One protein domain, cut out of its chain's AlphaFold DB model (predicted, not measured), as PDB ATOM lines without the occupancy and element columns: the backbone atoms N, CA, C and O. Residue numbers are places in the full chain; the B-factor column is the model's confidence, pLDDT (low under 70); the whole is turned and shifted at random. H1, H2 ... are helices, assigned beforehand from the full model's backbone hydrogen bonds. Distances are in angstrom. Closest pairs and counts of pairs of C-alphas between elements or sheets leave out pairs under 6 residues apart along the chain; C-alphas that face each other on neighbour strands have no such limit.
ATOM      1  N   LEU A   2       9.941 -12.106  26.041       59.66
ATOM      2  CA  LEU A   2      11.059 -13.060  25.932       59.66
ATOM      3  C   LEU A   2      11.473 -13.362  24.477       59.66
ATOM      4  O   LEU A   2      12.642 -13.226  24.155       59.66
ATOM      5  N   VAL A   3      10.520 -13.684  23.593       62.31
ATOM      6  CA  VAL A   3      10.789 -14.061  22.185       62.31
ATOM      7  C   VAL A   3      11.566 -12.971  21.427       62.31
ATOM      8  O   VAL A   3      12.610 -13.256  20.860       62.31
ATOM      9  N   ARG A   4      11.151 -11.698  21.537       66.19
ATOM     10  CA  ARG A   4      11.849 -10.559  20.904       66.19
ATOM     11  C   ARG A   4      13.275 -10.345  21.425       66.19
ATOM     12  O   ARG A   4      14.147  -9.939  20.666       66.19
ATOM     13  N   GLN A   5      13.511 -10.574  22.717       66.19
ATOM     14  CA  GLN A   5      14.853 -10.469  23.301       66.19
ATOM     15  C   GLN A   5      15.736 -11.648  22.876       66.19
ATOM     16  O   GLN A   5      16.931 -11.477  22.662       66.19
ATOM     17  N   LEU A   6      15.140 -12.828  22.707       66.44
ATOM     18  CA  LEU A   6      15.816 -14.047  22.278       66.44
ATOM     19  C   LEU A   6      16.281 -13.946  20.819       66.44
ATOM     20  O   LEU A   6      17.433 -14.267  20.546       66.44
ATOM     21  N   ASP A   7      15.456 -13.392  19.927       65.94
ATOM     22  CA  ASP A   7      15.826 -13.135  18.526       65.94
ATOM     23  C   ASP A   7      17.020 -12.170  18.422       65.94
ATOM     24  O   ASP A   7      17.960 -12.407  17.662       65.94
ATOM     25  N   ALA A   8      17.041 -11.121  19.253       71.62
ATOM     26  CA  ALA A   8      18.151 -10.171  19.320       71.62
ATOM     27  C   ALA A   8      19.448 -10.807  19.856       71.62
ATOM     28  O   ALA A   8      20.537 -10.510  19.365       71.62
ATOM     29  N   ILE A   9      19.350 -11.707  20.840       71.00
ATOM     30  CA  ILE A   9      20.501 -12.436  21.401       71.00
ATOM     31  C   ILE A   9      21.019 -13.478  20.402       71.00
ATOM     32  O   ILE A   9      22.230 -13.614  20.231       71.00
ATOM     33  N   ILE A  10      20.130 -14.186  19.703       70.50
ATOM     34  CA  ILE A  10      20.505 -15.131  18.644       70.50
ATOM     35  C   ILE A  10      21.216 -14.391  17.508       70.50
ATOM     36  O   ILE A  10      22.285 -14.833  17.093       70.50
ATOM     37  N   ALA A  11      20.693 -13.242  17.065       69.88
ATOM     38  CA  ALA A  11      21.317 -12.416  16.032       69.88
ATOM     39  C   ALA A  11      22.695 -11.883  16.463       69.88
ATOM     40  O   ALA A  11      23.659 -11.973  15.704       69.88
ATOM     41  N   LYS A  12      22.823 -11.399  17.707       72.06
ATOM     42  CA  LYS A  12      24.084 -10.885  18.272       72.06
ATOM     43  C   LYS A  12      25.183 -11.947  18.342       72.06
ATOM     44  O   LYS A  12      26.355 -11.626  18.183       72.06
ATOM     45  N   HIS A  13      24.812 -13.206  18.569       65.62
ATOM     46  CA  HIS A  13      25.759 -14.313  18.697       65.62
ATOM     47  C   HIS A  13      25.808 -15.219  17.458       65.62
ATOM     48  O   HIS A  13      26.444 -16.270  17.519       65.62
ATOM     49  N   ALA A  14      25.163 -14.854  16.342       61.41
ATOM     50  CA  ALA A  14      25.031 -15.699  15.149       61.41
ATOM     51  C   ALA A  14      26.382 -16.105  14.520       61.41
ATOM     52  O   ALA A  14      26.479 -17.184  13.943       61.41
ATOM     53  N   GLY A  15      27.429 -15.286  14.684       61.56
ATOM     54  CA  GLY A  15      28.776 -15.537  14.152       61.56
ATOM     55  C   GLY A  15      29.715 -16.365  15.043       61.56
ATOM     56  O   GLY A  15      30.794 -16.731  14.591       61.56
ATOM     57  N   GLU A  16      29.339 -16.685  16.288       65.19
ATOM     58  CA  GLU A  16      30.227 -17.356  17.257       65.19
ATOM     59  C   GLU A  16      29.609 -18.657  17.818       65.19
ATOM     60  O   GLU A  16      29.250 -18.731  18.999       65.19
ATOM     61  N   PRO A  17      29.477 -19.725  17.004       60.09
ATOM     62  CA  PRO A  17      28.839 -20.973  17.430       60.09
ATOM     63  C   PRO A  17      29.595 -21.708  18.550       60.09
ATOM     64  O   PRO A  17      28.966 -22.449  19.295       60.09
ATOM     65  N   GLY A  18      30.905 -21.481  18.715       60.16
ATOM     66  CA  GLY A  18      31.720 -22.105  19.768       60.16
ATOM     67  C   GLY A  18      31.725 -21.365  21.112       60.16
ATOM     68  O   GLY A  18      32.160 -21.914  22.125       60.16
ATOM     69  N   ARG A  19      31.226 -20.121  21.172       71.00
ATOM     70  CA  ARG A  19      31.274 -19.297  22.390       71.00
ATOM     71  C   ARG A  19      29.994 -19.429  23.209       71.00
ATOM     72  O   ARG A  19      29.287 -18.466  23.497       71.00
ATOM     73  N   HIS A  20      29.709 -20.658  23.629       73.31
ATOM     74  CA  HIS A  20      28.480 -20.998  24.348       73.31
ATOM     75  C   HIS A  20      28.295 -20.215  25.657       73.31
ATOM     76  O   HIS A  20      27.167 -19.927  26.043       73.31
ATOM     77  N   ARG A  21      29.390 -19.830  26.322       77.31
ATOM     78  CA  ARG A  21      29.365 -19.142  27.619       77.31
ATOM     79  C   ARG A  21      28.727 -17.748  27.556       77.31
ATOM     80  O   ARG A  21      27.846 -17.452  28.355       77.31
ATOM     81  N   ALA A  22      29.116 -16.929  26.578       77.44
ATOM     82  CA  ALA A  22      28.589 -15.569  26.420       77.44
ATOM     83  C   ALA A  22      27.096 -15.573  26.054       77.44
ATOM     84  O   ALA A  22      26.316 -14.770  26.560       77.44
ATOM     85  N   PHE A  23      26.686 -16.536  25.229       79.38
ATOM     86  CA  PHE A  23      25.283 -16.728  24.883       79.38
ATOM     87  C   PHE A  23      24.442 -17.197  26.072       79.38
ATOM     88  O   PHE A  23      23.359 -16.669  26.296       79.38
ATOM     89  N   VAL A  24      24.931 -18.172  26.846       81.56
ATOM     90  CA  VAL A  24      24.233 -18.674  28.039       81.56
ATOM     91  C   VAL A  24      24.088 -17.571  29.089       81.56
ATOM     92  O   VAL A  24      23.024 -17.458  29.692       81.56
ATOM     93  N   HIS A  25      25.102 -16.721  29.254       82.12
ATOM     94  CA  HIS A  25      25.043 -15.554  30.132       82.12
ATOM     95  C   HIS A  25      23.899 -14.594  29.750       82.12
ATOM     96  O   HIS A  25      23.020 -14.308  30.569       82.12
ATOM     97  N   ASP A  26      23.857 -14.159  28.485       79.88
ATOM     98  CA  ASP A  26      22.810 -13.264  27.970       79.88
ATOM     99  C   ASP A  26      21.418 -13.932  28.019       79.88
ATOM    100  O   ASP A  26      20.422 -13.298  28.377       79.88
ATOM    101  N   PHE A  27      21.345 -15.235  27.732       81.50
ATOM    102  CA  PHE A  27      20.113 -16.023  27.752       81.50
ATOM    103  C   PHE A  27      19.516 -16.157  29.159       81.50
ATOM    104  O   PHE A  27      18.333 -15.877  29.349       81.50
ATOM    105  N   ILE A  28      20.310 -16.544  30.164       82.75
ATOM    106  CA  ILE A  28      19.829 -16.680  31.550       82.75
ATOM    107  C   ILE A  28      19.345 -15.318  32.070       82.75
ATOM    108  O   ILE A  28      18.302 -15.254  32.725       82.75
ATOM    109  N   ARG A  29      20.038 -14.221  31.732       82.62
ATOM    110  CA  ARG A  29      19.636 -12.858  32.107       82.62
ATOM    111  C   ARG A  29      18.323 -12.431  31.442       82.62
ATOM    112  O   ARG A  29      17.476 -11.848  32.116       82.62
ATOM    113  N   ALA A  30      18.116 -12.753  30.165       80.25
ATOM    114  CA  ALA A  30      16.855 -12.488  29.468       80.25
ATOM    115  C   ALA A  30      15.685 -13.299  30.052       80.25
ATOM    116  O   ALA A  30      14.599 -12.761  30.268       80.25
ATOM    117  N   VAL A  31      15.916 -14.574  30.391       80.44
ATOM    118  CA  VAL A  31      14.912 -15.408  31.072       80.44
ATOM    119  C   VAL A  31      14.573 -14.836  32.449       80.44
ATOM    120  O   VAL A  31      13.394 -14.706  32.774       80.44
ATOM    121  N   HIS A  32      15.576 -14.429  33.230       80.69
ATOM    122  CA  HIS A  32      15.368 -13.791  34.530       80.69
ATOM    123  C   HIS A  32      14.603 -12.464  34.408       80.69
ATOM    124  O   HIS A  32      13.674 -12.226  35.169       80.69
ATOM    125  N   HIS A  33      14.915 -11.624  33.419       79.62
ATOM    126  CA  HIS A  33      14.190 -10.370  33.189       79.62
ATOM    127  C   HIS A  33      12.721 -10.600  32.794       79.62
ATOM    128  O   HIS A  33      11.852  -9.799  33.127       79.62
ATOM    129  N   ALA A  34      12.421 -11.674  32.063       75.81
ATOM    130  CA  ALA A  34      11.060 -11.960  31.617       75.81
ATOM    131  C   ALA A  34      10.202 -12.687  32.664       75.81
ATOM    132  O   ALA A  34       8.982 -12.550  32.635       75.81
ATOM    133  N   THR A  35      10.815 -13.483  33.544       76.31
ATOM    134  CA  THR A  35      10.097 -14.364  34.489       76.31
ATOM    135  C   THR A  35      10.276 -13.974  35.952       76.31
ATOM    136  O   THR A  35       9.510 -14.429  36.797       76.31
ATOM    137  N   GLY A  36      11.287 -13.164  36.274       74.31
ATOM    138  CA  GLY A  36      11.664 -12.823  37.647       74.31
ATOM    139  C   GLY A  36      12.204 -14.003  38.463       74.31
ATOM    140  O   GLY A  36      12.385 -13.870  39.667       74.31
ATOM    141  N   GLN A  37      12.429 -15.165  37.839       77.56
ATOM    142  CA  GLN A  37      12.779 -16.411  38.520       77.56
ATOM    143  C   GLN A  37      14.044 -17.037  37.923       77.56
ATOM    144  O   GLN A  37      14.340 -16.902  36.733       77.56
ATOM    145  N   LEU A  38      14.796 -17.747  38.767       83.38
ATOM    146  CA  LEU A  38      15.964 -18.528  38.360       83.38
ATOM    147  C   LEU A  38      15.630 -20.016  38.407       83.38
ATOM    148  O   LEU A  38      15.311 -20.562  39.460       83.38
ATOM    149  N   TYR A  39      15.749 -20.691  37.269       81.31
ATOM    150  CA  TYR A  39      15.370 -22.097  37.146       81.31
ATOM    151  C   TYR A  39      16.559 -23.057  37.365       81.31
ATOM    152  O   TYR A  39      17.702 -22.661  37.634       81.31
ATOM    153  N   SER A  40      16.293 -24.364  37.310       82.19
ATOM    154  CA  SER A  40      17.334 -25.398  37.327       82.19
ATOM    155  C   SER A  40      18.016 -25.518  35.957       82.19
ATOM    156  O   SER A  40      17.443 -25.161  34.924       82.19
ATOM    157  N   ALA A  41      19.237 -26.059  35.918       78.75
ATOM    158  CA  ALA A  41      19.978 -26.246  34.667       78.75
ATOM    159  C   ALA A  41      19.261 -27.187  33.674       78.75
ATOM    160  O   ALA A  41      19.412 -27.043  32.462       78.75
ATOM    161  N   ALA A  42      18.448 -28.124  34.174       75.25
ATOM    162  CA  ALA A  42      17.604 -28.985  33.346       75.25
ATOM    163  C   ALA A  42      16.473 -28.197  32.658       75.25
ATOM    164  O   ALA A  42      16.202 -28.414  31.478       75.25
ATOM    165  N   SER A  43      15.855 -27.244  33.360       80.06
ATOM    166  CA  SER A  43      14.831 -26.364  32.784       80.06
ATOM    167  C   SER A  43      15.421 -25.408  31.746       80.06
ATOM    168  O   SER A  43      14.846 -25.252  30.672       80.06
ATOM    169  N   TYR A  44      16.606 -24.840  32.003       81.19
ATOM    170  CA  TYR A  44      17.308 -24.021  31.008       81.19
ATOM    171  C   TYR A  44      17.698 -24.821  29.761       81.19
ATOM    172  O   TYR A  44      17.583 -24.295  28.661       81.19
ATOM    173  N   ARG A  45      18.072 -26.102  29.893       80.44
ATOM    174  CA  ARG A  45      18.315 -26.982  28.736       80.44
ATOM    175  C   ARG A  45      17.063 -27.210  27.890       80.44
ATOM    176  O   ARG A  45      17.149 -27.110  26.673       80.44
ATOM    177  N   LYS A  46      15.905 -27.450  28.512       79.94
ATOM    178  CA  LYS A  46      14.631 -27.591  27.784       79.94
ATOM    179  C   LYS A  46      14.253 -26.308  27.038       79.94
ATOM    180  O   LYS A  46      13.816 -26.371  25.894       79.94
ATOM    181  N   LEU A  47      14.472 -25.148  27.659       78.19
ATOM    182  CA  LEU A  47      14.237 -23.849  27.023       78.19
ATOM    183  C   LEU A  47      15.225 -23.590  25.876       78.19
ATOM    184  O   LEU A  47      14.822 -23.139  24.810       78.19
ATOM    185  N   LEU A  48      16.501 -23.928  26.049       81.00
ATOM    186  CA  LEU A  48      17.497 -23.835  24.980       81.00
ATOM    187  C   LEU A  48      17.159 -24.756  23.805       81.00
ATOM    188  O   LEU A  48      17.267 -24.334  22.662       81.00
ATOM    189  N   GLN A  49      16.678 -25.971  24.065       78.88
ATOM    190  CA  GLN A  49      16.263 -26.901  23.016       78.88
ATOM    191  C   GLN A  49      15.037 -26.398  22.234       78.88
ATOM    192  O   GLN A  49      14.943 -26.644  21.035       78.88
ATOM    193  N   ALA A  50      14.128 -25.670  22.890       76.38
ATOM    194  CA  ALA A  50      12.939 -25.099  22.259       76.38
ATOM    195  C   ALA A  50      13.231 -23.835  21.429       76.38
ATOM    196  O   ALA A  50      12.601 -23.629  20.396       76.38
ATOM    197  N   TYR A  51      14.171 -22.992  21.871       70.19
ATOM    198  CA  TYR A  51      14.409 -21.670  21.273       70.19
ATOM    199  C   TYR A  51      15.735 -21.542  20.504       70.19
ATOM    200  O   TYR A  51      15.892 -20.621  19.710       70.19
ATOM    201  N   ALA A  52      16.694 -22.444  20.718       70.38
ATOM    202  CA  ALA A  52      18.003 -22.448  20.063       70.38
ATOM    203  C   ALA A  52      18.560 -23.888  19.927       70.38
ATOM    204  O   ALA A  52      19.594 -24.211  20.523       70.38
ATOM    205  N   PRO A  53      17.915 -24.764  19.126       66.94
ATOM    206  CA  PRO A  53      18.233 -26.198  19.057       66.94
ATOM    207  C   PRO A  53      19.663 -26.511  18.582       66.94
ATOM    208  O   PRO A  53      20.177 -27.589  18.860       66.94
ATOM    209  N   GLY A  54      20.333 -25.570  17.907       67.94
ATOM    210  CA  GLY A  54      21.721 -25.711  17.455       67.94
ATOM    211  C   GLY A  54      22.791 -25.445  18.524       67.94
ATOM    212  O   GLY A  54      23.975 -25.464  18.200       67.94
ATOM    213  N   ARG A  55      22.418 -25.150  19.779       68.94
ATOM    214  CA  ARG A  55      23.370 -24.843  20.862       68.94
ATOM    215  C   ARG A  55      23.173 -25.779  22.049       68.94
ATOM    216  O   ARG A  55      22.162 -25.714  22.741       68.94
ATOM    217  N   THR A  56      24.187 -26.592  22.334       71.69
ATOM    218  CA  THR A  56      24.192 -27.592  23.413       71.69
ATOM    219  C   THR A  56      25.288 -27.299  24.450       71.69
ATOM    220  O   THR A  56      26.266 -28.036  24.561       71.69
ATOM    221  N   PRO A  57      25.171 -26.212  25.237       75.75
ATOM    222  CA  PRO A  57      26.117 -25.954  26.318       75.75
ATOM    223  C   PRO A  57      26.092 -27.083  27.357       75.75
ATOM    224  O   PRO A  57      25.029 -27.594  27.720       75.75
ATOM    225  N   ALA A  58      27.267 -27.432  27.883       77.31
ATOM    226  CA  ALA A  58      27.382 -28.375  28.988       77.31
ATOM    227  C   ALA A  58      26.661 -27.849  30.244       77.31
ATOM    228  O   ALA A  58      26.655 -26.648  30.521       77.31
TER     229      ALA A  58
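AT A GLANCE: This is residues 2 to 58 of the 260 residues of an uncharacterized protein of Massilia buxea (UniProt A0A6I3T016). Two helices, H1 and the longer H2, fold back on each other as a helical hairpin and run side by side. The third helix, H3, is set crosswise to both of them and sits loosely near the hairpin, with Tyr 44 near H2 and its last residue, Tyr 51, near H1. The printed part has 57 residues with three named helices, H1, H2 and H3 in that order, and no named strand; its class is all helix. The whole is compact, with a radius of gyration of the C-alphas of 10.5 A, and rounded, spanning 29 by 23 by 17 A.

HOW THE PARTS SIT: H1, residues 2 to 12, touches H2, residues 20 to 35, and the closest C-alphas are those of Leu 2 and Ala 34, 5.8 A apart. These two helices form a hairpin, running opposite ways at a shallow tilt of 20 degrees. H3, residues 41 to 51, is close to H2 but not clearly touching, with the closest C-alphas, of Ile 28 and Tyr 44, 7.8 A apart. The lines of H2 and H3 are about perpendicular, at 88 degrees. H3 is also close to H1 but not clearly touching; the closest C-alphas are those of Leu 6 and Tyr 51, 7.8 A apart, and the lines stand about perpendicular at 79 degrees. In H1, H2 and H3 every O i to N i+4 pair is within hydrogen-bond range.

IN THESE COORDINATES: H1 begins with C-alpha 2 at (11.059, -13.060, 25.932) and measures 15.3 A from first to last C-alpha. H2 measures 22.0 A and begins with C-alpha 20 at (28.480, -20.998, 24.348). H3 measures 15.2 A and ends with C-alpha 51 at (14.409, -21.670, 21.273).

THE WHOLE: The two C-alphas farthest apart are those of Gly 15 and Gly 36, at 29.2 A. The printed part has no cut; the link from H1 to H2 is short and the link from H2 to H3 is tight. The mean pLDDT of the printed part is 74.0, with residues 2 to 7, 11, 13 to 18 and 53 to 55 under 70.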